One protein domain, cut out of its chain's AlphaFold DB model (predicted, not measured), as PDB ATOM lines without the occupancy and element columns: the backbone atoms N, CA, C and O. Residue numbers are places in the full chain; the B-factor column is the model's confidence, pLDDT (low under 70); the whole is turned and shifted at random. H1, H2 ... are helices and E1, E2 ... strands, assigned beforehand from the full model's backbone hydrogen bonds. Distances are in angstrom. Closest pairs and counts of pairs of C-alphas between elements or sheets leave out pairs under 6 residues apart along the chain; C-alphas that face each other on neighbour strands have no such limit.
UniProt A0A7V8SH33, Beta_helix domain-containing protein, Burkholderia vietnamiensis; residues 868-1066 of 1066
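Overview. This is residues 868 to 1066 of the 1066 residues of the protein "Beta_helix domain-containing protein" of Burkholderia vietnamiensis (UniProt A0A7V8SH33). A small head of strands sits at one end of a very long arm: the head is a strongly twisted sheet of seven strands that wraps partly round the hairpin E2 and E3, and the arm is the helix H1 with the unnamed residues 918 to 948 running out beside it. The strand E5 folds the sheet by a sharp bend, and the short helix H2 is over E6. The printed part has 199 residues, with two named helices and nine named strands in the order E1 E2 E3 E4 H1 E5 E6 E7 H2 E8 E9, of mixed class. The sheet runs E4 E1 E5 E9 E8 E6 E7 and is mixed. The whole is extended, with a radius of gyration of the C-alphas of 29.3 A and spans of 103 by 33 by 23 A; the arm makes the length.

Arrangement. Begin at E5, residues 995 to 1009, which bends by 109 degrees at residue 1002. Its residues 995 to 1002 pair antiparallel with E1, residues 868 to 874, where N 998 and O 871 are 2.8 A apart. Its residues 1003 to 1009 pair antiparallel with E9, residues 1058 to 1063, where N 1006 and O 1059 are 2.8 A apart. Beyond E1 look for the edge strand E4, residues 913 to 917, parallel to E1, with N 914 and O 868 at 2.9 A. E9 forms a hairpin with E8, residues 1048 to 1053, with N 1051 and O 1060 at 2.8 A. E8 is antiparallel to E6, residues 1016 to 1021, with N 1017 and O 1048 at 3.0 A. E6 forms a hairpin with the edge strand E7, residues 1027 to 1032, with N 1018 and O 1030 at 2.9 A. E2, residues 887 to 890, and E3, residues 905 to 909, form a hairpin with N 890 and O 905 at 2.8 A. E3 and E5 meet only at a point, C-alphas 909 and 998, which face each other at 4.5 A. H2, residues 1040 to 1045, is on the sheet over E6 at a height of 8.7 A and stands up from it; their closest C-alphas, Val 1018 and His 1045, are 6.1 A apart. H1, residues 949 to 993, is only just not on the sheet, with 4 pairs of C-alphas within 10 A. In H1 and H2 every O i to N i+4 pair is within hydrogen-bond range.

Along the chain. Find C-alpha 868 at (-26.574, -25.641, 5.074), where E1 begins its 18.9 A. Find C-alpha 949 at (-32.973, 31.626, 42.597); from there H1 runs 62.3 A to C-alpha 993 at (-36.046, -8.914, -4.597). E5 spans 26.4 A.

Size, cuts and confidence. The C-alphas farthest apart, Ser 947 and Ala 1036, are 103.3 A apart. The printed part has no cut. The links E1 to E2, E2 to E3 and E4 to H1 are long. Mean pLDDT of the printed part is 82.1; residues 917 to 920, 924, 942 to 948, 1034 to 1037 and 1065 to 1066 are under 70.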
ATOM      1  N   ASP A 868     -27.306 -25.912   6.313       78.06
ATOM      2  CA  ASP A 868     -26.574 -25.641   5.074       78.06
ATOM      3  C   ASP A 868     -25.866 -24.277   5.048       78.06
ATOM      4  O   ASP A 868     -26.273 -23.327   5.719       78.06
ATOM      5  N   TYR A 869     -24.806 -24.192   4.240       85.69
ATOM      6  CA  TYR A 869     -24.156 -22.935   3.874       85.69
ATOM      7  C   TYR A 869     -24.769 -22.411   2.577       85.69
ATOM      8  O   TYR A 869     -24.809 -23.137   1.575       85.69
ATOM      9  N   ALA A 870     -25.205 -21.152   2.587       87.00
ATOM     10  CA  ALA A 870     -25.813 -20.505   1.433       87.00
ATOM     11  C   ALA A 870     -25.182 -19.143   1.127       87.00
ATOM     12  O   ALA A 870     -24.771 -18.421   2.034       87.00
ATOM     13  N   GLU A 871     -25.171 -18.767  -0.146       85.81
ATOM     14  CA  GLU A 871     -24.740 -17.443  -0.612       85.81
ATOM     15  C   GLU A 871     -25.893 -16.731  -1.325       85.81
ATOM     16  O   GLU A 871     -26.811 -17.380  -1.838       85.81
ATOM     17  N   TYR A 872     -25.884 -15.396  -1.320       87.75
ATOM     18  CA  TYR A 872     -26.845 -14.601  -2.087       87.75
ATOM     19  C   TYR A 872     -26.425 -14.526  -3.555       87.75
ATOM     20  O   TYR A 872     -25.375 -13.978  -3.872       87.75
ATOM     21  N   GLU A 873     -27.286 -15.012  -4.446       87.88
ATOM     22  CA  GLU A 873     -27.066 -15.034  -5.891       87.88
ATOM     23  C   GLU A 873     -28.085 -14.157  -6.613       87.88
ATOM     24  O   GLU A 873     -29.265 -14.140  -6.253       87.88
ATOM     25  N   PHE A 874     -27.647 -13.436  -7.644       89.19
ATOM     26  CA  PHE A 874     -28.514 -12.542  -8.410       89.19
ATOM     27  C   PHE A 874     -29.390 -13.307  -9.400       89.19
ATOM     28  O   PHE A 874     -28.928 -14.196 -10.107       89.19
ATOM     29  N   LYS A 875     -30.659 -12.920  -9.483       89.50
ATOM     30  CA  LYS A 875     -31.622 -13.407 -10.468       89.50
ATOM     31  C   LYS A 875     -31.444 -12.690 -11.791       89.50
ATOM     32  O   LYS A 875     -31.109 -11.507 -11.825       89.50
ATOM     33  N   ARG A 876     -31.739 -13.396 -12.879       90.06
ATOM     34  CA  ARG A 876     -31.982 -12.761 -14.172       90.06
ATOM     35  C   ARG A 876     -33.319 -12.017 -14.137       90.06
ATOM     36  O   ARG A 876     -34.234 -12.439 -13.433       90.06
ATOM     37  N   ASP A 877     -33.444 -10.947 -14.915       85.25
ATOM     38  CA  ASP A 877     -34.614 -10.056 -14.873       85.25
ATOM     39  C   ASP A 877     -35.950 -10.744 -15.219       85.25
ATOM     40  O   ASP A 877     -37.008 -10.296 -14.783       85.25
ATOM     41  N   ASP A 878     -35.921 -11.832 -15.991       86.12
ATOM     42  CA  ASP A 878     -37.096 -12.623 -16.375       86.12
ATOM     43  C   ASP A 878     -37.206 -13.965 -15.624       86.12
ATOM     44  O   ASP A 878     -37.983 -14.827 -16.039       86.12
ATOM     45  N   CYS A 879     -36.435 -14.153 -14.546       86.50
ATOM     46  CA  CYS A 879     -36.579 -15.289 -13.637       86.50
ATOM     47  C   CYS A 879     -37.752 -15.037 -12.679       86.50
ATOM     48  O   CYS A 879     -37.813 -13.998 -12.017       86.50
ATOM     49  N   GLY A 880     -38.683 -15.990 -12.597       83.69
ATOM     50  CA  GLY A 880     -39.812 -15.914 -11.677       83.69
ATOM     51  C   GLY A 880     -39.422 -16.003 -10.197       83.69
ATOM     52  O   GLY A 880     -38.255 -16.078  -9.806       83.69
ATOM     53  N   GLU A 881     -40.434 -16.017  -9.332       87.62
ATOM     54  CA  GLU A 881     -40.223 -16.242  -7.905       87.62
ATOM     55  C   GLU A 881     -39.722 -17.673  -7.649       87.62
ATOM     56  O   GLU A 881     -40.331 -18.651  -8.078       87.62
ATOM     57  N   ILE A 882     -38.610 -17.798  -6.922       89.56
ATOM     58  CA  ILE A 882     -38.023 -19.091  -6.564       89.56
ATOM     59  C   ILE A 882     -38.518 -19.463  -5.163       89.56
ATOM     60  O   ILE A 882     -38.254 -18.750  -4.196       89.56
ATOM     61  N   ALA A 883     -39.211 -20.582  -4.991       90.69
ATOM     62  CA  ALA A 883     -39.647 -21.065  -3.684       90.69
ATOM     63  C   ALA A 883     -38.486 -21.684  -2.880       90.69
ATOM     64  O   ALA A 883     -37.511 -22.196  -3.432       90.69
ATOM     65  N   LYS A 884     -38.577 -21.690  -1.545       90.62
ATOM     66  CA  LYS A 884     -37.591 -22.394  -0.699       90.62
ATOM     67  C   LYS A 884     -37.552 -23.884  -1.059       90.62
ATOM     68  O   LYS A 884     -38.609 -24.502  -1.159       90.62
ATOM     69  N   GLY A 885     -36.359 -24.455  -1.230       87.69
ATOM     70  CA  GLY A 885     -36.176 -25.843  -1.666       87.69
ATOM     71  C   GLY A 885     -36.410 -26.086  -3.162       87.69
ATOM     72  O   GLY A 885     -36.330 -27.227  -3.616       87.69
ATOM     73  N   GLN A 886     -36.707 -25.046  -3.949       91.75
ATOM     74  CA  GLN A 886     -36.802 -25.161  -5.402       91.75
ATOM     75  C   GLN A 886     -35.407 -25.302  -6.016       91.75
ATOM     76  O   GLN A 886     -34.455 -24.634  -5.600       91.75
ATOM     77  N   VAL A 887     -35.307 -26.172  -7.019       91.50
ATOM     78  CA  VAL A 887     -34.128 -26.274  -7.876       91.50
ATOM     79  C   VAL A 887     -34.168 -25.155  -8.905       91.50
ATOM     80  O   VAL A 887     -35.186 -24.939  -9.556       91.50
ATOM     81  N   VAL A 888     -33.050 -24.459  -9.042       92.38
ATOM     82  CA  VAL A 888     -32.882 -23.312  -9.930       92.38
ATOM     83  C   VAL A 888     -31.661 -23.528 -10.814       92.38
ATOM     84  O   VAL A 888     -30.730 -24.241 -10.440       92.38
ATOM     85  N   GLY A 889     -31.670 -22.947 -12.002       91.56
ATOM     86  CA  GLY A 889     -30.543 -22.932 -12.916       91.56
ATOM     87  C   GLY A 889     -29.669 -21.697 -12.748       91.56
ATOM     88  O   GLY A 889     -30.117 -20.669 -12.254       91.56
ATOM     89  N   PHE A 890     -28.433 -21.785 -13.212       91.62
ATOM     90  CA  PHE A 890     -27.548 -20.644 -13.418       91.62
ATOM     91  C   PHE A 890     -27.266 -20.511 -14.904       91.62
ATOM     92  O   PHE A 890     -26.869 -21.495 -15.534       91.62
ATOM     93  N   ASP A 891     -27.431 -19.316 -15.454       91.44
ATOM     94  CA  ASP A 891     -27.072 -19.045 -16.841       91.44
ATOM     95  C   ASP A 891     -25.552 -18.907 -17.047       91.44
ATOM     96  O   ASP A 891     -24.749 -19.060 -16.122       91.44
ATOM     97  N   ALA A 892     -25.137 -18.630 -18.285       88.44
ATOM     98  CA  ALA A 892     -23.726 -18.471 -18.637       88.44
ATOM     99  C   ALA A 892     -23.026 -17.293 -17.924       88.44
ATOM    100  O   ALA A 892     -21.799 -17.278 -17.861       88.44
ATOM    101  N   ASN A 893     -23.785 -16.334 -17.382       88.31
ATOM    102  CA  ASN A 893     -23.274 -15.199 -16.612       88.31
ATOM    103  C   ASN A 893     -23.306 -15.458 -15.097       88.31
ATOM    104  O   ASN A 893     -22.888 -14.598 -14.325       88.31
ATOM    105  N   GLY A 894     -23.797 -16.623 -14.665       85.69
ATOM    106  CA  GLY A 894     -23.961 -16.959 -13.256       85.69
ATOM    107  C   GLY A 894     -25.210 -16.356 -12.610       85.69
ATOM    108  O   GLY A 894     -25.291 -16.363 -11.387       85.69
ATOM    109  N   LEU A 895     -26.183 -15.865 -13.387       91.19
ATOM    110  CA  LEU A 895     -27.461 -15.382 -12.851       91.19
ATOM    111  C   LEU A 895     -28.468 -16.526 -12.711       91.19
ATOM    112  O   LEU A 895     -28.516 -17.435 -13.544       91.19
ATOM    113  N   LEU A 896     -29.306 -16.464 -11.676       92.62
ATOM    114  CA  LEU A 896     -30.352 -17.450 -11.431       92.62
ATOM    115  C   LEU A 896     -31.437 -17.383 -12.511       92.62
ATOM    116  O   LEU A 896     -31.930 -16.305 -12.849       92.62
ATOM    117  N   THR A 897     -31.835 -18.548 -13.011       91.50
ATOM    118  CA  THR A 897     -32.913 -18.721 -13.986       91.50
ATOM    119  C   THR A 897     -33.780 -19.932 -13.640       91.50
ATOM    120  O   THR A 897     -33.313 -20.948 -13.131       91.50
ATOM    121  N   ASP A 898     -35.068 -19.835 -13.932       89.75
ATOM    122  CA  ASP A 898     -36.061 -20.903 -13.811       89.75
ATOM    123  C   ASP A 898     -36.237 -21.710 -15.112       89.75
ATOM    124  O   ASP A 898     -37.042 -22.646 -15.153       89.75
ATOM    125  N   ARG A 899     -35.470 -21.378 -16.164       90.62
ATOM    126  CA  ARG A 899     -35.534 -22.021 -17.481       90.62
ATOM    127  C   ARG A 899     -34.412 -23.023 -17.708       90.62
ATOM    128  O   ARG A 899     -33.230 -22.695 -17.587       90.62
ATOM    129  N   PHE A 900     -34.773 -24.234 -18.113       90.44
ATOM    130  CA  PHE A 900     -33.831 -25.329 -18.301       90.44
ATOM    131  C   PHE A 900     -32.856 -25.066 -19.455       90.44
ATOM    132  O   PHE A 900     -31.653 -25.226 -19.267       90.44
ATOM    133  N   SER A 901     -33.333 -24.602 -20.615       89.50
ATOM    134  CA  SER A 901     -32.487 -24.379 -21.801       89.50
ATOM    135  C   SER A 901     -31.378 -23.342 -21.602       89.50
ATOM    136  O   SER A 901     -30.368 -23.373 -22.304       89.50
ATOM    137  N   LEU A 902     -31.553 -22.435 -20.640       90.12
ATOM    138  CA  LEU A 902     -30.614 -21.355 -20.335       90.12
ATOM    139  C   LEU A 902     -29.644 -21.725 -19.211       90.12
ATOM    140  O   LEU A 902     -28.702 -20.980 -18.956       90.12
ATOM    141  N   SER A 903     -29.860 -22.862 -18.552       89.62
ATOM    142  CA  SER A 903     -29.087 -23.302 -17.396       89.62
ATOM    143  C   SER A 903     -27.809 -24.031 -17.818       89.62
ATOM    144  O   SER A 903     -27.854 -25.049 -18.504       89.62
ATOM    145  N   VAL A 904     -26.654 -23.544 -17.365       87.44
ATOM    146  CA  VAL A 904     -25.333 -24.179 -17.543       87.44
ATOM    147  C   VAL A 904     -24.970 -25.061 -16.340       87.44
ATOM    148  O   VAL A 904     -24.248 -26.051 -16.477       87.44
ATOM    149  N   ARG A 905     -25.485 -24.717 -15.156       87.81
ATOM    150  CA  ARG A 905     -25.443 -25.522 -13.925       87.81
ATOM    151  C   ARG A 905     -26.723 -25.297 -13.119       87.81
ATOM    152  O   ARG A 905     -27.488 -24.390 -13.433       87.81
ATOM    153  N   PHE A 906     -26.932 -26.081 -12.068       91.06
ATOM    154  CA  PHE A 906     -28.121 -25.993 -11.220       91.06
ATOM    155  C   PHE A 906     -27.745 -25.887  -9.739       91.06
ATOM    156  O   PHE A 906     -26.681 -26.343  -9.329       91.06
ATOM    157  N   GLY A 907     -28.625 -25.288  -8.943       90.56
ATOM    158  CA  GLY A 907     -28.509 -25.150  -7.495       90.56
ATOM    159  C   GLY A 907     -29.865 -25.291  -6.813       90.56
ATOM    160  O   GLY A 907     -30.889 -25.506  -7.461       90.56
ATOM    161  N   ILE A 908     -29.880 -25.189  -5.485       91.69
ATOM    162  CA  ILE A 908     -31.100 -25.324  -4.682       91.69
ATOM    163  C   ILE A 908     -31.235 -24.088  -3.802       91.69
ATOM    164  O   ILE A 908     -30.298 -23.730  -3.086       91.69
ATOM    165  N   LYS A 909     -32.408 -23.447  -3.807       91.62
ATOM    166  CA  LYS A 909     -32.687 -22.351  -2.875       91.62
ATOM    167  C   LYS A 909     -32.741 -22.882  -1.443       91.62
ATOM    168  O   LYS A 909     -33.566 -23.739  -1.121       91.62
ATOM    169  N   SER A 910     -31.890 -22.338  -0.581       89.44
ATOM    170  CA  SER A 910     -31.782 -22.731   0.822       89.44
ATOM    171  C   SER A 910     -33.098 -22.516   1.581       89.44
ATOM    172  O   SER A 910     -33.811 -21.524   1.383       89.44
ATOM    173  N   THR A 911     -33.427 -23.441   2.486       85.38
ATOM    174  CA  THR A 911     -34.608 -23.335   3.353       85.38
ATOM    175  C   THR A 911     -34.299 -22.635   4.678       85.38
ATOM    176  O   THR A 911     -35.146 -21.871   5.158       85.38
ATOM    177  N   ALA A 912     -33.120 -22.899   5.260       82.25
ATOM    178  CA  ALA A 912     -32.703 -22.441   6.590       82.25
ATOM    179  C   ALA A 912     -31.168 -22.584   6.798       82.25
ATOM    180  O   ALA A 912     -30.731 -23.517   7.481       82.25
ATOM    181  N   PRO A 913     -30.356 -21.660   6.247       81.19
ATOM    182  CA  PRO A 913     -28.899 -21.772   6.314       81.19
ATOM    183  C   PRO A 913     -28.362 -21.510   7.732       81.19
ATOM    184  O   PRO A 913     -28.885 -20.641   8.433       81.19
ATOM    185  N   ASN A 914     -27.311 -22.229   8.162       75.75
ATOM    186  CA  ASN A 914     -26.577 -21.920   9.408       75.75
ATOM    187  C   ASN A 914     -25.475 -20.881   9.214       75.75
ATOM    188  O   ASN A 914     -25.095 -20.202  10.167       75.75
ATOM    189  N   LEU A 915     -24.951 -20.787   7.998       76.31
ATOM    190  CA  LEU A 915     -23.900 -19.872   7.606       76.31
ATOM    191  C   LEU A 915     -24.331 -19.230   6.290       76.31
ATOM    192  O   LEU A 915     -24.674 -19.926   5.334       76.31
ATOM    193  N   VAL A 916     -24.331 -17.901   6.261       72.56
ATOM    194  CA  VAL A 916     -24.596 -17.128   5.046       72.56
ATOM    195  C   VAL A 916     -23.337 -16.340   4.713       72.56
ATOM    196  O   VAL A 916     -22.832 -15.609   5.564       72.56
ATOM    197  N   GLY A 917     -22.795 -16.549   3.517       68.25
ATOM    198  CA  GLY A 917     -21.638 -15.814   3.003       68.25
ATOM    199  C   GLY A 917     -22.036 -14.745   1.983       68.25
ATOM    200  O   GLY A 917     -23.108 -14.820   1.385       68.25
ATOM    201  N   GLY A 918     -21.159 -13.757   1.773       59.19
ATOM    202  CA  GLY A 918     -21.263 -12.829   0.638       59.19
ATOM    203  C   GLY A 918     -22.304 -11.705   0.754       59.19
ATOM    204  O   GLY A 918     -22.880 -11.319  -0.260       59.19
ATOM    205  N   ASP A 919     -22.545 -11.148   1.949       64.88
ATOM    206  CA  ASP A 919     -23.466 -10.015   2.185       64.88
ATOM    207  C   ASP A 919     -22.972  -8.680   1.576       64.88
ATOM    208  O   ASP A 919     -22.661  -7.718   2.271       64.88
ATOM    209  N   VAL A 920     -22.882  -8.611   0.246       66.19
ATOM    210  CA  VAL A 920     -22.582  -7.380  -0.510       66.19
ATOM    211  C   VAL A 920     -23.725  -6.971  -1.435       66.19
ATOM    212  O   VAL A 920     -23.664  -5.921  -2.062       66.19
ATOM    213  N   TRP A 921     -24.805  -7.754  -1.506       72.19
ATOM    214  CA  TRP A 921     -25.944  -7.483  -2.389       72.19
ATOM    215  C   TRP A 921     -26.614  -6.127  -2.114       72.19
ATOM    216  O   TRP A 921     -27.148  -5.526  -3.039       72.19
ATOM    217  N   HIS A 922     -26.553  -5.610  -0.880       72.12
ATOM    218  CA  HIS A 922     -27.107  -4.301  -0.510       72.12
ATOM    219  C   HIS A 922     -26.109  -3.136  -0.653       72.12
ATOM    220  O   HIS A 922     -26.461  -1.994  -0.354       72.12
ATOM    221  N   SER A 923     -24.870  -3.374  -1.109       71.50
ATOM    222  CA  SER A 923     -23.811  -2.353  -1.119       71.50
ATOM    223  C   SER A 923     -24.122  -1.148  -2.017       71.50
ATOM    224  O   SER A 923     -23.558  -0.077  -1.824       71.50
ATOM    225  N   SER A 924     -25.030  -1.296  -2.988       67.19
ATOM    226  CA  SER A 924     -25.477  -0.214  -3.874       67.19
ATOM    227  C   SER A 924     -26.589   0.668  -3.286       67.19
ATOM    228  O   SER A 924     -26.986   1.629  -3.939       67.19
ATOM    229  N   VAL A 925     -27.141   0.333  -2.111       72.88
ATOM    230  CA  VAL A 925     -28.298   1.038  -1.513       72.88
ATOM    231  C   VAL A 925     -27.880   2.234  -0.639       72.88
ATOM    232  O   VAL A 925     -28.693   3.127  -0.386       72.88
ATOM    233  N   GLY A 926     -26.597   2.297  -0.263       70.75
ATOM    234  CA  GLY A 926     -26.051   3.286   0.670       70.75
ATOM    235  C   GLY A 926     -26.368   2.955   2.132       70.75
ATOM    236  O   GLY A 926     -27.156   2.049   2.415       70.75
ATOM    237  N   ASP A 927     -25.740   3.681   3.054       73.75
ATOM    238  CA  ASP A 927     -25.943   3.496   4.496       73.75
ATOM    239  C   ASP A 927     -27.379   3.861   4.913       73.75
ATOM    240  O   ASP A 927     -28.010   4.738   4.315       73.75
ATOM    241  N   GLU A 928     -27.903   3.180   5.937       80.69
ATOM    242  CA  GLU A 928     -29.194   3.542   6.533       80.69
ATOM    243  C   GLU A 928     -29.100   4.968   7.117       80.69
ATOM    244  O   GLU A 928     -28.114   5.283   7.796       80.69
ATOM    245  N   PRO A 929     -30.092   5.851   6.878       77.50
ATOM    246  CA  PRO A 929     -30.133   7.167   7.511       77.50
ATOM    247  C   PRO A 929     -30.027   7.048   9.039       77.50
ATOM    248  O   PRO A 929     -30.608   6.144   9.634       77.50
ATOM    249  N   LEU A 930     -29.312   7.967   9.695       74.94
ATOM    250  CA  LEU A 930     -29.220   8.002  11.159       74.94
ATOM    251  C   LEU A 930     -30.363   8.839  11.755       74.94
ATOM    252  O   LEU A 930     -30.686   9.897  11.207       74.94
ATOM    253  N   PRO A 931     -30.957   8.422  12.888       75.69
ATOM    254  CA  PRO A 931     -31.974   9.221  13.559       75.69
ATOM    255  C   PRO A 931     -31.373  10.529  14.107       75.69
ATOM    256  O   PRO A 931     -30.230  10.528  14.581       75.69
ATOM    257  N   PRO A 932     -32.119  11.652  14.091       76.94
ATOM    258  CA  PRO A 932     -31.644  12.902  14.678       76.94
ATOM    259  C   PRO A 932     -31.461  12.767  16.198       76.94
ATOM    260  O   PRO A 932     -32.181  12.024  16.867       76.94
ATOM    261  N   ALA A 933     -30.503  13.504  16.764       76.56
ATOM    262  CA  ALA A 933     -30.261  13.518  18.207       76.56
ATOM    263  C   ALA A 933     -31.344  14.331  18.934       76.56
ATOM    264  O   ALA A 933     -31.599  15.485  18.591       76.56
ATOM    265  N   ARG A 934     -31.972  13.739  19.957       78.44
ATOM    266  CA  ARG A 934     -33.028  14.401  20.734       78.44
ATOM    267  C   ARG A 934     -32.420  15.458  21.674       78.44
ATOM    268  O   ARG A 934     -31.505  15.115  22.427       78.44
ATOM    269  N   PRO A 935     -32.904  16.716  21.678       79.19
ATOM    270  CA  PRO A 935     -32.346  17.756  22.537       79.19
ATOM    271  C   PRO A 935     -32.642  17.466  24.015       79.19
ATOM    272  O   PRO A 935     -33.762  17.115  24.399       79.19
ATOM    273  N   LEU A 936     -31.620  17.613  24.862       74.69
ATOM    274  CA  LEU A 936     -31.723  17.382  26.305       74.69
ATOM    275  C   LEU A 936     -32.545  18.490  26.972       74.69
ATOM    276  O   LEU A 936     -32.257  19.673  26.801       74.69
ATOM    277  N   ARG A 937     -33.549  18.102  27.766       80.00
ATOM    278  CA  ARG A 937     -34.410  19.050  28.482       80.00
ATOM    279  C   ARG A 937     -33.651  19.721  29.640       80.00
ATOM    280  O   ARG A 937     -33.108  18.998  30.477       80.00
ATOM    281  N   PRO A 938     -33.660  21.064  29.751       81.69
ATOM    282  CA  PRO A 938     -33.083  21.767  30.897       81.69
ATOM    283  C   PRO A 938     -33.729  21.344  32.228       81.69
ATOM    284  O   PRO A 938     -34.944  21.150  32.301       81.69
ATOM    285  N   ILE A 939     -32.925  21.226  33.291       73.06
ATOM    286  CA  ILE A 939     -33.376  20.848  34.644       73.06
ATOM    287  C   ILE A 939     -33.772  22.107  35.433       73.06
ATOM    288  O   ILE A 939     -33.033  23.091  35.445       73.06
ATOM    289  N   ALA A 940     -34.928  22.074  36.105       73.94
ATOM    290  CA  ALA A 940     -35.430  23.198  36.900       73.94
ATOM    291  C   ALA A 940     -34.556  23.472  38.145       73.94
ATOM    292  O   ALA A 940     -34.178  22.520  38.835       73.94
ATOM    293  N   PRO A 941     -34.274  24.744  38.495       71.50
ATOM    294  CA  PRO A 941     -33.567  25.079  39.730       71.50
ATOM    295  C   PRO A 941     -34.364  24.651  40.974       71.50
ATOM    296  O   PRO A 941     -35.577  24.851  41.044       71.50
ATOM    297  N   SER A 942     -33.685  24.099  41.987       59.25
ATOM    298  CA  SER A 942     -34.300  23.756  43.279       59.25
ATOM    299  C   SER A 942     -34.482  25.003  44.167       59.25
ATOM    300  O   SER A 942     -33.543  25.795  44.274       59.25
ATOM    301  N   PRO A 943     -35.620  25.174  44.876       58.41
ATOM    302  CA  PRO A 943     -35.869  26.328  45.755       58.41
ATOM    303  C   PRO A 943     -34.950  26.453  46.983       58.41
ATOM    304  O   PRO A 943     -35.038  27.447  47.700       58.41
ATOM    305  N   ARG A 944     -34.103  25.452  47.277       55.09
ATOM    306  CA  ARG A 944     -33.213  25.444  48.459       55.09
ATOM    307  C   ARG A 944     -31.846  26.117  48.245       55.09
ATOM    308  O   ARG A 944     -31.114  26.264  49.216       55.09
ATOM    309  N   ASP A 945     -31.533  26.573  47.032       55.28
ATOM    310  CA  ASP A 945     -30.335  27.379  46.742       55.28
ATOM    311  C   ASP A 945     -30.657  28.877  46.904       55.28
ATOM    312  O   ASP A 945     -31.191  29.519  45.998       55.28
ATOM    313  N   SER A 946     -30.370  29.450  48.074       53.69
ATOM    314  CA  SER A 946     -30.997  30.701  48.526       53.69
ATOM    315  C   SER A 946     -30.355  32.022  48.075       53.69
ATOM    316  O   SER A 946     -30.840  33.066  48.499       53.69
ATOM    317  N   SER A 947     -29.308  32.049  47.243       58.12
ATOM    318  CA  SER A 947     -28.673  33.332  46.873       58.12
ATOM    319  C   SER A 947     -29.167  33.950  45.556       58.12
ATOM    320  O   SER A 947     -29.393  35.154  45.530       58.12
ATOM    321  N   ASN A 948     -29.420  33.172  44.491       64.88
ATOM    322  CA  ASN A 948     -29.749  33.722  43.154       64.88
ATOM    323  C   ASN A 948     -30.900  32.975  42.434       64.88
ATOM    324  O   ASN A 948     -30.904  32.847  41.208       64.88
ATOM    325  N   PHE A 949     -31.886  32.446  43.169       71.94
ATOM    326  CA  PHE A 949     -32.973  31.626  42.597       71.94
ATOM    327  C   PHE A 949     -33.738  32.325  41.450       71.94
ATOM    328  O   PHE A 949     -34.050  31.682  40.451       71.94
ATOM    329  N   SER A 950     -33.971  33.642  41.541       75.81
ATOM    330  CA  SER A 950     -34.672  34.422  40.503       75.81
ATOM    331  C   SER A 950     -33.892  34.503  39.179       75.81
ATOM    332  O   SER A 950     -34.450  34.256  38.114       75.81
ATOM    333  N   GLU A 951     -32.578  34.756  39.227       77.50
ATOM    334  CA  GLU A 951     -31.716  34.776  38.032       77.50
ATOM    335  C   GLU A 951     -31.591  33.384  37.398       77.50
ATOM    336  O   GLU A 951     -31.703  33.242  36.179       77.50
ATOM    337  N   LYS A 952     -31.436  32.339  38.226       70.81
ATOM    338  CA  LYS A 952     -31.417  30.937  37.774       70.81
ATOM    339  C   LYS A 952     -32.748  30.526  37.133       70.81
ATOM    340  O   LYS A 952     -32.743  29.758  36.174       70.81
ATOM    341  N   MET A 953     -33.875  31.042  37.626       80.44
ATOM    342  CA  MET A 953     -35.198  30.776  37.055       80.44
ATOM    343  C   MET A 953     -35.390  31.475  35.702       80.44
ATOM    344  O   MET A 953     -35.910  30.858  34.777       80.44
ATOM    345  N   THR A 954     -34.907  32.713  35.545       82.62
ATOM    346  CA  THR A 954     -34.902  33.422  34.250       82.62
ATOM    347  C   THR A 954     -34.006  32.714  33.226       82.62
ATOM    348  O   THR A 954     -34.425  32.503  32.091       82.62
ATOM    349  N   ALA A 955     -32.812  32.256  33.626       78.56
ATOM    350  CA  ALA A 955     -31.931  31.460  32.766       78.56
ATOM    351  C   ALA A 955     -32.557  30.107  32.371       78.56
ATOM    352  O   ALA A 955     -32.458  29.695  31.217       78.56
ATOM    353  N   TYR A 956     -33.259  29.445  33.299       81.81
ATOM    354  CA  TYR A 956     -34.028  28.230  33.019       81.81
ATOM    355  C   TYR A 956     -35.169  28.479  32.020       81.81
ATOM    356  O   TYR A 956     -35.377  27.653  31.136       81.81
ATOM    357  N   GLN A 957     -35.878  29.612  32.104       83.25
ATOM    358  CA  GLN A 957     -36.927  29.973  31.138       83.25
ATOM    359  C   GLN A 957     -36.366  30.228  29.730       83.25
ATOM    360  O   GLN A 957     -36.936  29.721  28.764       83.25
ATOM    361  N   SER A 958     -35.231  30.926  29.600       82.88
ATOM    362  CA  SER A 958     -34.549  31.108  28.307       82.88
ATOM    363  C   SER A 958     -34.042  29.782  27.729       82.88
ATOM    364  O   SER A 958     -34.306  29.483  26.567       82.88
ATOM    365  N   ALA A 959     -33.415  28.933  28.553       79.88
ATOM    366  CA  ALA A 959     -32.981  27.596  28.144       79.88
ATOM    367  C   ALA A 959     -34.165  26.696  27.744       79.88
ATOM    368  O   ALA A 959     -34.036  25.862  26.851       79.88
ATOM    369  N   MET A 960     -35.336  26.862  28.370       82.44
ATOM    370  CA  MET A 960     -36.555  26.136  28.001       82.44
ATOM    371  C   MET A 960     -37.125  26.606  26.652       82.44
ATOM    372  O   MET A 960     -37.643  25.782  25.902       82.44
ATOM    373  N   ALA A 961     -37.009  27.897  26.316       82.62
ATOM    374  CA  ALA A 961     -37.400  28.432  25.007       82.62
ATOM    375  C   ALA A 961     -36.450  27.969  23.883       82.62
ATOM    376  O   ALA A 961     -36.905  27.594  22.798       82.62
ATOM    377  N   GLU A 962     -35.142  27.920  24.159       80.56
ATOM    378  CA  GLU A 962     -34.139  27.319  23.267       80.56
ATOM    379  C   GLU A 962     -34.378  25.815  23.082       80.56
ATOM    380  O   GLU A 962     -34.366  25.329  21.952       80.56
ATOM    381  N   TRP A 963     -34.677  25.084  24.163       86.19
ATOM    382  CA  TRP A 963     -35.038  23.666  24.101       86.19
ATOM    383  C   TRP A 963     -36.319  23.428  23.299       86.19
ATOM    384  O   TRP A 963     -36.346  22.503  22.500       86.19
ATOM    385  N   SER A 964     -37.349  24.271  23.447       83.81
ATOM    386  CA  SER A 964     -38.577  24.180  22.642       83.81
ATOM    387  C   SER A 964     -38.288  24.377  21.154       83.81
ATOM    388  O   SER A 964     -38.755  23.599  20.334       83.81
ATOM    389  N   SER A 965     -37.448  25.356  20.805       80.75
ATOM    390  CA  SER A 965     -37.049  25.598  19.410       80.75
ATOM    391  C   SER A 965     -36.187  24.456  18.849       80.75
ATOM    392  O   SER A 965     -36.329  24.067  17.691       80.75
ATOM    393  N   ALA A 966     -35.305  23.880  19.674       79.81
ATOM    394  CA  ALA A 966     -34.522  22.696  19.323       79.81
ATOM    395  C   ALA A 966     -35.398  21.438  19.195       79.81
ATOM    396  O   ALA A 966     -35.085  20.557  18.398       79.81
ATOM    397  N   GLN A 967     -36.488  21.356  19.961       83.56
ATOM    398  CA  GLN A 967     -37.462  20.272  19.903       83.56
ATOM    399  C   GLN A 967     -38.291  20.347  18.614       83.56
ATOM    400  O   GLN A 967     -38.417  19.330  17.941       83.56
ATOM    401  N   ASP A 968     -38.736  21.538  18.204       82.19
ATOM    402  CA  ASP A 968     -39.404  21.747  16.910       82.19
ATOM    403  C   ASP A 968     -38.469  21.388  15.736       82.19
ATOM    404  O   ASP A 968     -38.870  20.730  14.772       82.19
ATOM    405  N   ALA A 969     -37.183  21.752  15.835       78.88
ATOM    406  CA  ALA A 969     -36.163  21.365  14.857       78.88
ATOM    407  C   ALA A 969     -35.893  19.847  14.850       78.88
ATOM    408  O   ALA A 969     -35.680  19.266  13.784       78.88
ATOM    409  N   TYR A 970     -35.925  19.195  16.016       83.38
ATOM    410  CA  TYR A 970     -35.820  17.741  16.148       83.38
ATOM    411  C   TYR A 970     -37.030  17.027  15.542       83.38
ATOM    412  O   TYR A 970     -36.843  16.038  14.842       83.38
ATOM    413  N   GLU A 971     -38.248  17.526  15.750       82.25
ATOM    414  CA  GLU A 971     -39.469  16.960  15.167       82.25
ATOM    415  C   GLU A 971     -39.478  17.096  13.638       82.25
ATOM    416  O   GLU A 971     -39.783  16.133  12.935       82.25
ATOM    417  N   ALA A 972     -39.029  18.237  13.105       79.19
ATOM    418  CA  ALA A 972     -38.834  18.415  11.666       79.19
ATOM    419  C   ALA A 972     -37.745  17.481  11.099       79.19
ATOM    420  O   ALA A 972     -37.927  16.877  10.039       79.19
ATOM    421  N   ALA A 973     -36.623  17.322  11.810       79.25
ATOM    422  CA  ALA A 973     -35.558  16.396  11.426       79.25
ATOM    423  C   ALA A 973     -36.000  14.927  11.527       79.25
ATOM    424  O   ALA A 973     -35.563  14.100  10.726       79.25
ATOM    425  N   LEU A 974     -36.876  14.598  12.480       82.62
ATOM    426  CA  LEU A 974     -37.428  13.261  12.672       82.62
ATOM    427  C   LEU A 974     -38.374  12.901  11.526       82.62
ATOM    428  O   LEU A 974     -38.227  11.832  10.948       82.62
ATOM    429  N   ALA A 975     -39.257  13.817  11.124       79.81
ATOM    430  CA  ALA A 975     -40.119  13.625   9.959       79.81
ATOM    431  C   ALA A 975     -39.307  13.445   8.656       79.81
ATOM    432  O   ALA A 975     -39.638  12.611   7.806       79.81
ATOM    433  N   ALA A 976     -38.200  14.185   8.509       79.50
ATOM    434  CA  ALA A 976     -37.275  14.016   7.389       79.50
ATOM    435  C   ALA A 976     -36.548  12.658   7.436       79.50
ATOM    436  O   ALA A 976     -36.431  11.997   6.406       79.50
ATOM    437  N   TYR A 977     -36.104  12.222   8.617       84.25
ATOM    438  CA  TYR A 977     -35.508  10.903   8.837       84.25
ATOM    439  C   TYR A 977     -36.485   9.770   8.509       84.25
ATOM    440  O   TYR A 977     -36.114   8.835   7.805       84.25
ATOM    441  N   GLU A 978     -37.735   9.858   8.965       81.75
ATOM    442  CA  GLU A 978     -38.769   8.855   8.697       81.75
ATOM    443  C   GLU A 978     -39.038   8.715   7.194       81.75
ATOM    444  O   GLU A 978     -39.127   7.598   6.687       81.75
ATOM    445  N   THR A 979     -39.059   9.837   6.469       81.94
ATOM    446  CA  THR A 979     -39.181   9.850   5.004       81.94
ATOM    447  C   THR A 979     -37.961   9.204   4.336       81.94
ATOM    448  O   THR A 979     -38.107   8.284   3.536       81.94
ATOM    449  N   GLN A 980     -36.744   9.614   4.713       81.19
ATOM    450  CA  GLN A 980     -35.499   9.068   4.151       81.19
ATOM    451  C   GLN A 980     -35.334   7.571   4.434       81.19
ATOM    452  O   GLN A 980     -34.834   6.827   3.590       81.19
ATOM    453  N   ARG A 981     -35.754   7.116   5.618       82.88
ATOM    454  CA  ARG A 981     -35.726   5.707   6.011       82.88
ATOM    455  C   ARG A 981     -36.756   4.893   5.240       82.88
ATOM    456  O   ARG A 981     -36.436   3.780   4.826       82.88
ATOM    457  N   ALA A 982     -37.955   5.431   5.015       79.38
ATOM    458  CA  ALA A 982     -38.961   4.785   4.175       79.38
ATOM    459  C   ALA A 982     -38.444   4.604   2.736       79.38
ATOM    460  O   ALA A 982     -38.473   3.493   2.212       79.38
ATOM    461  N   GLU A 983     -37.855   5.649   2.147       80.69
ATOM    462  CA  GLU A 983     -37.229   5.583   0.819       80.69
ATOM    463  C   GLU A 983     -36.038   4.612   0.774       80.69
ATOM    464  O   GLU A 983     -35.854   3.888  -0.203       80.69
ATOM    465  N   TRP A 984     -35.197   4.585   1.815       82.19
ATOM    466  CA  TRP A 984     -34.090   3.628   1.913       82.19
ATOM    467  C   TRP A 984     -34.598   2.187   1.996       82.19
ATOM    468  O   TRP A 984     -34.082   1.325   1.290       82.19
ATOM    469  N   THR A 985     -35.649   1.943   2.782       79.56
ATOM    470  CA  THR A 985     -36.281   0.622   2.922       79.56
ATOM    471  C   THR A 985     -36.820   0.137   1.579       79.56
ATOM    472  O   THR A 985     -36.527  -0.983   1.168       79.56
ATOM    473  N   GLU A 986     -37.502   1.005   0.827       80.19
ATOM    474  CA  GLU A 986     -37.998   0.687  -0.515       80.19
ATOM    475  C   GLU A 986     -36.855   0.350  -1.495       80.19
ATOM    476  O   GLU A 986     -36.951  -0.604  -2.278       80.19
ATOM    477  N   ARG A 987     -35.719   1.062  -1.413       77.44
ATOM    478  CA  ARG A 987     -34.512   0.728  -2.189       77.44
ATOM    479  C   ARG A 987     -33.914  -0.621  -1.780       77.44
ATOM    480  O   ARG A 987     -33.531  -1.392  -2.660       77.44
ATOM    481  N   VAL A 988     -33.830  -0.924  -0.482       76.38
ATOM    482  CA  VAL A 988     -33.324  -2.217   0.016       76.38
ATOM    483  C   VAL A 988     -34.208  -3.357  -0.464       76.38
ATOM    484  O   VAL A 988     -33.685  -4.330  -1.007       76.38
ATOM    485  N   ASP A 989     -35.524  -3.228  -0.326       78.00
ATOM    486  CA  ASP A 989     -36.486  -4.246  -0.747       78.00
ATOM    487  C   ASP A 989     -36.430  -4.479  -2.261       78.00
ATOM    488  O   ASP A 989     -36.422  -5.627  -2.720       78.00
ATOM    489  N   THR A 990     -36.254  -3.407  -3.041       80.25
ATOM    490  CA  THR A 990     -36.020  -3.496  -4.488       80.25
ATOM    491  C   THR A 990     -34.771  -4.322  -4.799       80.25
ATOM    492  O   THR A 990     -34.823  -5.236  -5.623       80.25
ATOM    493  N   VAL A 991     -33.640  -4.065  -4.135       79.19
ATOM    494  CA  VAL A 991     -32.401  -4.815  -4.393       79.19
ATOM    495  C   VAL A 991     -32.478  -6.253  -3.865       79.19
ATOM    496  O   VAL A 991     -32.024  -7.169  -4.550       79.19
ATOM    497  N   ARG A 992     -33.120  -6.471  -2.714       81.31
ATOM    498  CA  ARG A 992     -33.336  -7.791  -2.104       81.31
ATOM    499  C   ARG A 992     -34.204  -8.701  -2.968       81.31
ATOM    500  O   ARG A 992     -33.958  -9.900  -3.009       81.31
ATOM    501  N   SER A 993     -35.181  -8.146  -3.688       80.38
ATOM    502  CA  SER A 993     -36.046  -8.914  -4.597       80.38
ATOM    503  C   SER A 993     -35.266  -9.621  -5.720       80.38
ATOM    504  O   SER A 993     -35.651 -10.711  -6.162       80.38
ATOM    505  N   ARG A 994     -34.126  -9.035  -6.121       83.81
ATOM    506  CA  ARG A 994     -33.261  -9.490  -7.219       83.81
ATOM    507  C   ARG A 994     -32.237 -10.540  -6.810       83.81
ATOM    508  O   ARG A 994     -31.502 -11.003  -7.671       83.81
ATOM    509  N   VAL A 995     -32.163 -10.916  -5.536       86.62
ATOM    510  CA  VAL A 995     -31.238 -11.951  -5.064       86.62
ATOM    511  C   VAL A 995     -31.980 -13.083  -4.377       86.62
ATOM    512  O   VAL A 995     -33.085 -12.910  -3.865       86.62
ATOM    513  N   ASP A 996     -31.378 -14.265  -4.360       89.25
ATOM    514  CA  ASP A 996     -31.877 -15.394  -3.593       89.25
ATOM    515  C   ASP A 996     -30.759 -16.224  -2.970       89.25
ATOM    516  O   ASP A 996     -29.650 -16.291  -3.488       89.25
ATOM    517  N   ARG A 997     -31.046 -16.844  -1.820       89.81
ATOM    518  CA  ARG A 997     -30.050 -17.628  -1.075       89.81
ATOM    519  C   ARG A 997     -29.939 -19.026  -1.656       89.81
ATOM    520  O   ARG A 997     -30.848 -19.838  -1.459       89.81
ATOM    521  N   ILE A 998     -28.834 -19.318  -2.325       89.94
ATOM    522  CA  ILE A 998     -28.576 -20.623  -2.921       89.94
ATOM    523  C   ILE A 998     -27.619 -21.399  -2.038       89.94
ATOM    524  O   ILE A 998     -26.571 -20.900  -1.638       89.94
ATOM    525  N   ALA A 999     -28.012 -22.624  -1.710       89.25
ATOM    526  CA  ALA A 999     -27.182 -23.513  -0.931       89.25
ATOM    527  C   ALA A 999     -26.011 -24.007  -1.780       89.25
ATOM    528  O   ALA A 999     -26.205 -24.513  -2.887       89.25
ATOM    529  N   TYR A1000     -24.808 -23.892  -1.228       85.56
ATOM    530  CA  TYR A1000     -23.575 -24.356  -1.857       85.56
ATOM    531  C   TYR A1000     -23.079 -25.662  -1.243       85.56
ATOM    532  O   TYR A1000     -22.502 -26.487  -1.942       85.56
ATOM    533  N   CYS A1001     -23.334 -25.902   0.044       81.12
ATOM    534  CA  CYS A1001     -23.068 -27.194   0.669       81.12
ATOM    535  C   CYS A1001     -23.986 -27.432   1.873       81.12
ATOM    536  O   CYS A1001     -24.579 -26.502   2.414       81.12
ATOM    537  N   GLY A1002     -24.091 -28.688   2.307       84.69
ATOM    538  CA  GLY A1002     -24.920 -29.087   3.445       84.69
ATOM    539  C   GLY A1002     -26.158 -29.875   3.030       84.69
ATOM    540  O   GLY A1002     -26.183 -30.501   1.967       84.69
ATOM    541  N   LYS A1003     -27.164 -29.901   3.908       87.12
ATOM    542  CA  LYS A1003     -28.395 -30.681   3.724       87.12
ATOM    543  C   LYS A1003     -29.559 -29.747   3.446       87.12
ATOM    544  O   LYS A1003     -29.872 -28.910   4.286       87.12
ATOM    545  N   VAL A1004     -30.214 -29.915   2.300       88.81
ATOM    546  CA  VAL A1004     -31.327 -29.045   1.903       88.81
ATOM    547  C   VAL A1004     -32.555 -29.877   1.534       88.81
ATOM    548  O   VAL A1004     -32.445 -30.804   0.727       88.81
ATOM    549  N   PRO A1005     -33.733 -29.560   2.100       91.25
ATOM    550  CA  PRO A1005     -35.014 -30.036   1.599       91.25
ATOM    551  C   PRO A1005     -35.250 -29.542   0.168       91.25
ATOM    552  O   PRO A1005     -35.320 -28.338  -0.071       91.25
ATOM    553  N   VAL A1006     -35.412 -30.464  -0.773       90.25
ATOM    554  CA  VAL A1006     -35.771 -30.180  -2.164       90.25
ATOM    555  C   VAL A1006     -37.261 -30.434  -2.357       90.25
ATOM    556  O   VAL A1006     -37.803 -31.404  -1.830       90.25
ATOM    557  N   ASN A1007     -37.931 -29.589  -3.140       91.00
ATOM    558  CA  ASN A1007     -39.362 -29.695  -3.446       91.00
ATOM    559  C   ASN A1007     -39.665 -30.833  -4.443       91.00
ATOM    560  O   ASN A1007     -40.195 -30.616  -5.526       91.00
ATOM    561  N   VAL A1008     -39.310 -32.058  -4.061       86.00
ATOM    562  CA  VAL A1008     -39.554 -33.309  -4.782       86.00
ATOM    563  C   VAL A1008     -40.189 -34.304  -3.821       86.00
ATOM    564  O   VAL A1008     -39.674 -34.526  -2.726       86.00
ATOM    565  N   LEU A1009     -41.301 -34.905  -4.246       87.12
ATOM    566  CA  LEU A1009     -42.033 -35.939  -3.514       87.12
ATOM    567  C   LEU A1009     -41.823 -37.307  -4.178       87.12
ATOM    568  O   LEU A1009     -41.530 -37.390  -5.369       87.12
ATOM    569  N   GLY A1010     -41.984 -38.390  -3.414       83.38
ATOM    570  CA  GLY A1010     -41.909 -39.763  -3.942       83.38
ATOM    571  C   GLY A1010     -40.495 -40.277  -4.247       83.38
ATOM    572  O   GLY A1010     -40.351 -41.378  -4.781       83.38
ATOM    573  N   ALA A1011     -39.459 -39.515  -3.889       87.12
ATOM    574  CA  ALA A1011     -38.068 -39.945  -3.984       87.12
ATOM    575  C   ALA A1011     -37.740 -41.088  -3.017       87.12
ATOM    576  O   ALA A1011     -38.427 -41.312  -2.021       87.12
ATOM    577  N   ARG A1012     -36.650 -41.804  -3.284       87.38
ATOM    578  CA  ARG A1012     -36.108 -42.837  -2.396       87.38
ATOM    579  C   ARG A1012     -34.668 -42.497  -2.009       87.38
ATOM    580  O   ARG A1012     -33.927 -42.001  -2.860       87.38
ATOM    581  N   PRO A1013     -34.246 -42.775  -0.762       89.31
ATOM    582  CA  PRO A1013     -32.845 -42.647  -0.368       89.31
ATOM    583  C   PRO A1013     -31.919 -43.367  -1.355       89.31
ATOM    584  O   PRO A1013     -32.194 -44.500  -1.750       89.31
ATOM    585  N   GLY A1014     -30.843 -42.698  -1.764       83.31
ATOM    586  CA  GLY A1014     -29.892 -43.193  -2.761       83.31
ATOM    587  C   GLY A1014     -30.137 -42.698  -4.190       83.31
ATOM    588  O   GLY A1014     -29.185 -42.689  -4.963       83.31
ATOM    589  N   GLN A1015     -31.342 -42.220  -4.527       88.25
ATOM    590  CA  GLN A1015     -31.626 -41.628  -5.841       88.25
ATOM    591  C   GLN A1015     -30.942 -40.271  -6.025       88.25
ATOM    592  O   GLN A1015     -30.740 -39.520  -5.071       88.25
ATOM    593  N   HIS A1016     -30.636 -39.930  -7.270       88.31
ATOM    594  CA  HIS A1016     -30.157 -38.615  -7.668       88.31
ATOM    595  C   HIS A1016     -31.311 -37.741  -8.153       88.31
ATOM    596  O   HIS A1016     -32.122 -38.175  -8.973       88.31
ATOM    597  N   VAL A1017     -31.361 -36.499  -7.661       90.88
ATOM    598  CA  VAL A1017     -32.261 -35.469  -8.190       90.88
ATOM    599  C   VAL A1017     -31.552 -34.813  -9.368       90.88
ATOM    600  O   VAL A1017     -30.517 -34.159  -9.194       90.88
ATOM    601  N   VAL A1018     -32.073 -35.038 -10.573       89.75
ATOM    602  CA  VAL A1018     -31.489 -34.564 -11.830       89.75
ATOM    603  C   VAL A1018     -32.461 -33.595 -12.505       89.75
ATOM    604  O   VAL A1018     -33.572 -33.998 -12.852       89.75
ATOM    605  N   PRO A1019     -32.072 -32.331 -12.707       90.44
ATOM    606  CA  PRO A1019     -32.815 -31.384 -13.526       90.44
ATOM    607  C   PRO A1019     -32.955 -31.896 -14.963       90.44
ATOM    608  O   PRO A1019     -31.977 -32.328 -15.573       90.44
ATOM    609  N   ILE A1020     -34.165 -31.830 -15.507       88.31
ATOM    610  CA  ILE A1020     -34.503 -32.166 -16.893       88.31
ATOM    611  C   ILE A1020     -35.387 -31.068 -17.498       88.31
ATOM    612  O   ILE A1020     -36.022 -30.297 -16.776       88.31
ATOM    613  N   ALA A1021     -35.456 -31.018 -18.828       89.12
ATOM    614  CA  ALA A1021     -36.363 -30.116 -19.528       89.12
ATOM    615  C   ALA A1021     -37.827 -30.496 -19.242       89.12
ATOM    616  O   ALA A1021     -38.251 -31.613 -19.547       89.12
ATOM    617  N   GLY A1022     -38.581 -29.575 -18.643       84.25
ATOM    618  CA  GLY A1022     -40.021 -29.686 -18.425       84.25
ATOM    619  C   GLY A1022     -40.844 -29.000 -19.517       84.25
ATOM    620  O   GLY A1022     -40.317 -28.488 -20.508       84.25
ATOM    621  N   GLU A1023     -42.164 -28.972 -19.332       84.00
ATOM    622  CA  GLU A1023     -43.068 -28.230 -20.216       84.00
ATOM    623  C   GLU A1023     -42.737 -26.729 -20.201       84.00
ATOM    624  O   GLU A1023     -42.374 -26.172 -19.166       84.00
ATOM    625  N   ASN A1024     -42.858 -26.060 -21.350       84.06
ATOM    626  CA  ASN A1024     -42.574 -24.625 -21.499       84.06
ATOM    627  C   ASN A1024     -41.177 -24.196 -21.007       84.06
ATOM    628  O   ASN A1024     -41.021 -23.093 -20.490       84.06
ATOM    629  N   ASP A1025     -40.169 -25.056 -21.181       88.38
ATOM    630  CA  ASP A1025     -38.773 -24.793 -20.805       88.38
ATOM    631  C   ASP A1025     -38.535 -24.625 -19.290       88.38
ATOM    632  O   ASP A1025     -37.473 -24.170 -18.876       88.38
ATOM    633  N   CYS A1026     -39.485 -25.015 -18.433       87.19
ATOM    634  CA  CYS A1026     -39.257 -25.017 -16.988       87.19
ATOM    635  C   CYS A1026     -38.276 -26.125 -16.566       87.19
ATOM    636  O   CYS A1026     -38.076 -27.122 -17.267       87.19
ATOM    637  N   ILE A1027     -37.673 -25.968 -15.388       90.75
ATOM    638  CA  ILE A1027     -36.817 -26.999 -14.793       90.75
ATOM    639  C   ILE A1027     -37.698 -28.055 -14.110       90.75
ATOM    640  O   ILE A1027     -38.214 -27.839 -13.012       90.75
ATOM    641  N   ALA A1028     -37.852 -29.214 -14.752       87.88
ATOM    642  CA  ALA A1028     -38.459 -30.399 -14.152       87.88
ATOM    643  C   ALA A1028     -37.389 -31.270 -13.470       87.88
ATOM    644  O   ALA A1028     -36.192 -31.106 -13.701       87.88
ATOM    645  N   LEU A1029     -37.806 -32.198 -12.602       90.88
ATOM    646  CA  LEU A1029     -36.894 -33.000 -11.782       90.88
ATOM    647  C   LEU A1029     -37.129 -34.494 -12.012       90.88
ATOM    648  O   LEU A1029     -38.211 -35.012 -11.746       90.88
ATOM    649  N   ALA A1030     -36.098 -35.186 -12.491       86.94
ATOM    650  CA  ALA A1030     -36.064 -36.633 -12.622       86.94
ATOM    651  C   ALA A1030     -35.366 -37.273 -11.417       86.94
ATOM    652  O   ALA A1030     -34.373 -36.756 -10.901       86.94
ATOM    653  N   LEU A1031     -35.876 -38.431 -11.002       88.62
ATOM    654  CA  LEU A1031     -35.287 -39.273  -9.966       88.62
ATOM    655  C   LEU A1031     -34.606 -40.469 -10.625       88.62
ATOM    656  O   LEU A1031     -35.279 -41.315 -11.213       88.62
ATOM    657  N   VAL A1032     -33.280 -40.531 -10.538       86.00
ATOM    658  CA  VAL A1032     -32.472 -41.557 -11.217       86.00
ATOM    659  C   VAL A1032     -31.765 -42.433 -10.181       86.00
ATOM    660  O   VAL A1032     -31.231 -41.922  -9.199       86.00
ATOM    661  N   ASN A1033     -31.796 -43.757 -10.368       82.62
ATOM    662  CA  ASN A1033     -31.060 -44.716  -9.530       82.62
ATOM    663  C   ASN A1033     -29.610 -44.855 -10.023       82.62
ATOM    664  O   ASN A1033     -29.354 -44.654 -11.205       82.62
ATOM    665  N   ASP A1034     -28.695 -45.297  -9.157       69.62
ATOM    666  CA  ASP A1034     -27.283 -45.547  -9.512       69.62
ATOM    667  C   ASP A1034     -27.078 -46.747 -10.469       69.62
ATOM    668  O   ASP A1034     -25.971 -46.990 -10.952       69.62
ATOM    669  N   ASP A1035     -28.134 -47.506 -10.771       65.81
ATOM    670  CA  ASP A1035     -28.047 -48.768 -11.507       65.81
ATOM    671  C   ASP A1035     -28.090 -48.534 -13.026       65.81
ATOM    672  O   ASP A1035     -29.063 -47.984 -13.534       65.81
ATOM    673  N   ALA A1036     -27.054 -48.986 -13.747       54.09
ATOM    674  CA  ALA A1036     -26.931 -49.229 -15.203       54.09
ATOM    675  C   ALA A1036     -27.514 -48.212 -16.229       54.09
ATOM    676  O   ALA A1036     -27.435 -48.461 -17.430       54.09
ATOM    677  N   GLY A1037     -28.037 -47.062 -15.805       62.28
ATOM    678  CA  GLY A1037     -28.664 -46.048 -16.658       62.28
ATOM    679  C   GLY A1037     -28.400 -44.607 -16.221       62.28
ATOM    680  O   GLY A1037     -28.913 -43.692 -16.860       62.28
ATOM    681  N   PHE A1038     -27.598 -44.391 -15.174       77.00
ATOM    682  CA  PHE A1038     -27.190 -43.058 -14.737       77.00
ATOM    683  C   PHE A1038     -25.964 -42.595 -15.527       77.00
ATOM    684  O   PHE A1038     -24.844 -43.060 -15.304       77.00
ATOM    685  N   SER A1039     -26.180 -41.717 -16.510       80.81
ATOM    686  CA  SER A1039     -25.094 -41.233 -17.363       80.81
ATOM    687  C   SER A1039     -24.215 -40.211 -16.639       80.81
ATOM    688  O   SER A1039     -24.650 -39.525 -15.712       80.81
ATOM    689  N   PHE A1040     -22.971 -40.054 -17.097       80.12
ATOM    690  CA  PHE A1040     -22.074 -39.021 -16.570       80.12
ATOM    691  C   PHE A1040     -22.646 -37.601 -16.748       80.12
ATOM    692  O   PHE A1040     -22.464 -36.754 -15.875       80.12
ATOM    693  N   ASP A1041     -23.408 -37.354 -17.817       79.00
ATOM    694  CA  ASP A1041     -24.079 -36.067 -18.045       79.00
ATOM    695  C   ASP A1041     -25.208 -35.818 -17.033       79.00
ATOM    696  O   ASP A1041     -25.323 -34.725 -16.480       79.00
ATOM    697  N   GLN A1042     -26.005 -36.844 -16.711       81.56
ATOM    698  CA  GLN A1042     -27.015 -36.758 -15.648       81.56
ATOM    699  C   GLN A1042     -26.366 -36.574 -14.271       81.56
ATOM    700  O   GLN A1042     -26.865 -35.816 -13.439       81.56
ATOM    701  N   TYR A1043     -25.224 -37.220 -14.040       81.06
ATOM    702  CA  TYR A1043     -24.433 -37.039 -12.830       81.06
ATOM    703  C   TYR A1043     -23.914 -35.603 -12.704       81.06
ATOM    704  O   TYR A1043     -24.023 -35.024 -11.624       81.06
ATOM    705  N   ARG A1044     -23.412 -35.003 -13.790       79.69
ATOM    706  CA  ARG A1044     -22.922 -33.615 -13.823       79.69
ATOM    707  C   ARG A1044     -24.024 -32.586 -13.552       79.69
ATOM    708  O   ARG A1044     -23.752 -31.584 -12.902       79.69
ATOM    709  N   HIS A1045     -25.246 -32.817 -14.027       82.88
ATOM    710  CA  HIS A1045     -26.364 -31.891 -13.802       82.88
ATOM    711  C   HIS A1045     -27.101 -32.116 -12.476       82.88
ATOM    712  O   HIS A1045     -27.879 -31.259 -12.065       82.88
ATOM    713  N   SER A1046     -26.878 -33.243 -11.797       86.81
ATOM    714  CA  SER A1046     -27.561 -33.558 -10.541       86.81
ATOM    715  C   SER A1046     -27.256 -32.543  -9.434       86.81
ATOM    716  O   SER A1046     -26.096 -32.298  -9.109       86.81
ATOM    717  N   VAL A1047     -28.303 -32.032  -8.782       87.69
ATOM    718  CA  VAL A1047     -28.194 -31.058  -7.676       87.69
ATOM    719  C   VAL A1047     -27.884 -31.687  -6.315       87.69
ATOM    720  O   VAL A1047     -27.541 -30.993  -5.358       87.69
ATOM    721  N   GLY A1048     -27.998 -33.009  -6.212       88.56
ATOM    722  CA  GLY A1048     -27.741 -33.739  -4.979       88.56
ATOM    723  C   GLY A1048     -28.282 -35.164  -5.007       88.56
ATOM    724  O   GLY A1048     -29.191 -35.501  -5.771       88.56
ATOM    725  N   ARG A1049     -27.713 -36.003  -4.139       88.25
ATOM    726  CA  ARG A1049     -28.208 -37.357  -3.856       88.25
ATOM    727  C   ARG A1049     -29.151 -37.308  -2.658       88.25
ATOM    728  O   ARG A1049     -28.849 -36.641  -1.666       88.25
ATOM    729  N   VAL A1050     -30.276 -38.008  -2.747       90.00
ATOM    730  CA  VAL A1050     -31.298 -38.074  -1.697       90.00
ATOM    731  C   VAL A1050     -30.751 -38.859  -0.507       90.00
ATOM    732  O   VAL A1050     -30.473 -40.054  -0.618       90.00
ATOM    733  N   ASN A1051     -30.623 -38.191   0.641       88.00
ATOM    734  CA  ASN A1051     -30.186 -38.807   1.892       88.00
ATOM    735  C   ASN A1051     -31.345 -39.526   2.586       88.00
ATOM    736  O   ASN A1051     -31.204 -40.656   3.044       88.00
ATOM    737  N   ARG A1052     -32.484 -38.836   2.700       90.19
ATOM    738  CA  ARG A1052     -33.684 -39.292   3.411       90.19
ATOM    739  C   ARG A1052     -34.914 -38.511   2.956       90.19
ATOM    740  O   ARG A1052     -34.792 -37.478   2.301       90.19
ATOM    741  N   LEU A1053     -36.083 -38.991   3.361       91.00
ATOM    742  CA  LEU A1053     -37.335 -38.246   3.266       91.00
ATOM    743  C   LEU A1053     -37.616 -37.522   4.587       91.00
ATOM    744  O   LEU A1053     -37.295 -38.034   5.664       91.00
ATOM    745  N   LEU A1054     -38.182 -36.326   4.491       88.38
ATOM    746  CA  LEU A1054     -38.673 -35.541   5.619       88.38
ATOM    747  C   LEU A1054     -40.115 -35.938   5.963       88.38
ATOM    748  O   LEU A1054     -40.783 -36.612   5.181       88.38
ATOM    749  N   GLU A1055     -40.605 -35.506   7.129       88.62
ATOM    750  CA  GLU A1055     -41.983 -35.784   7.576       88.62
ATOM    751  C   GLU A1055     -43.046 -35.237   6.613       88.62
ATOM    752  O   GLU A1055     -44.104 -35.838   6.458       88.62
ATOM    753  N   ASP A1056     -42.744 -34.140   5.914       86.81
ATOM    754  CA  ASP A1056     -43.608 -33.541   4.889       86.81
ATOM    755  C   ASP A1056     -43.526 -34.251   3.520       86.81
ATOM    756  O   ASP A1056     -44.131 -33.810   2.543       86.81
ATOM    757  N   GLY A1057     -42.775 -35.355   3.436       84.25
ATOM    758  CA  GLY A1057     -42.604 -36.169   2.235       84.25
ATOM    759  C   GLY A1057     -41.565 -35.647   1.239       84.25
ATOM    760  O   GLY A1057     -41.306 -36.331   0.244       84.25
ATOM    761  N   ARG A1058     -40.948 -34.480   1.480       91.62
ATOM    762  CA  ARG A1058     -39.886 -33.938   0.617       91.62
ATOM    763  C   ARG A1058     -38.566 -34.679   0.791       91.62
ATOM    764  O   ARG A1058     -38.253 -35.200   1.862       91.62
ATOM    765  N   ALA A1059     -37.760 -34.694  -0.265       89.88
ATOM    766  CA  ALA A1059     -36.415 -35.254  -0.234       89.88
ATOM    767  C   ALA A1059     -35.410 -34.278   0.403       89.88
ATOM    768  O   ALA A1059     -35.267 -33.151  -0.061       89.88
ATOM    769  N   GLU A1060     -34.658 -34.712   1.415       91.50
ATOM    770  CA  GLU A1060     -33.453 -34.006   1.866       91.50
ATOM    771  C   GLU A1060     -32.257 -34.520   1.063       91.50
ATOM    772  O   GLU A1060     -31.932 -35.713   1.116       91.50
ATOM    773  N   VAL A1061     -31.590 -33.633   0.327       90.12
ATOM    774  CA  VAL A1061     -30.393 -33.985  -0.447       90.12
ATOM    775  C   VAL A1061     -29.137 -33.442   0.216       90.12
ATOM    776  O   VAL A1061     -29.162 -32.389   0.859       90.12
ATOM    777  N   THR A1062     -28.019 -34.140   0.024       86.88
ATOM    778  CA  THR A1062     -26.708 -33.500   0.185       86.88
ATOM    779  C   THR A1062     -26.483 -32.629  -1.040       86.88
ATOM    780  O   THR A1062     -26.407 -33.161  -2.151       86.88
ATOM    781  N   VAL A1063     -26.412 -31.311  -0.839       84.88
ATOM    782  CA  VAL A1063     -26.172 -30.351  -1.921       84.88
ATOM    783  C   VAL A1063     -24.849 -30.688  -2.574       84.88
ATOM    784  O   VAL A1063     -23.820 -30.830  -1.905       84.88
ATOM    785  N   ARG A1064     -24.889 -30.836  -3.892       78.00
ATOM    786  CA  ARG A1064     -23.700 -31.102  -4.669       78.00
ATOM    787  C   ARG A1064     -23.086 -29.787  -5.129       78.00
ATOM    788  O   ARG A1064     -23.720 -29.033  -5.858       78.00
ATOM    789  N   VAL A1065     -21.840 -29.555  -4.728       59.41
ATOM    790  CA  VAL A1065     -21.016 -28.495  -5.315       59.41
ATOM    791  C   VAL A1065     -20.743 -28.897  -6.767       59.41
ATOM    792  O   VAL A1065     -20.197 -29.980  -6.999       59.41
ATOM    793  N   ALA A1066     -21.213 -28.088  -7.717       51.22
ATOM    794  CA  ALA A1066     -20.970 -28.280  -9.147       51.22
ATOM    795  C   ALA A1066     -19.513 -27.975  -9.510       51.22
ATOM    796  O   ALA A1066     -18.992 -26.961  -8.990       51.22
TER     797      ALA A1066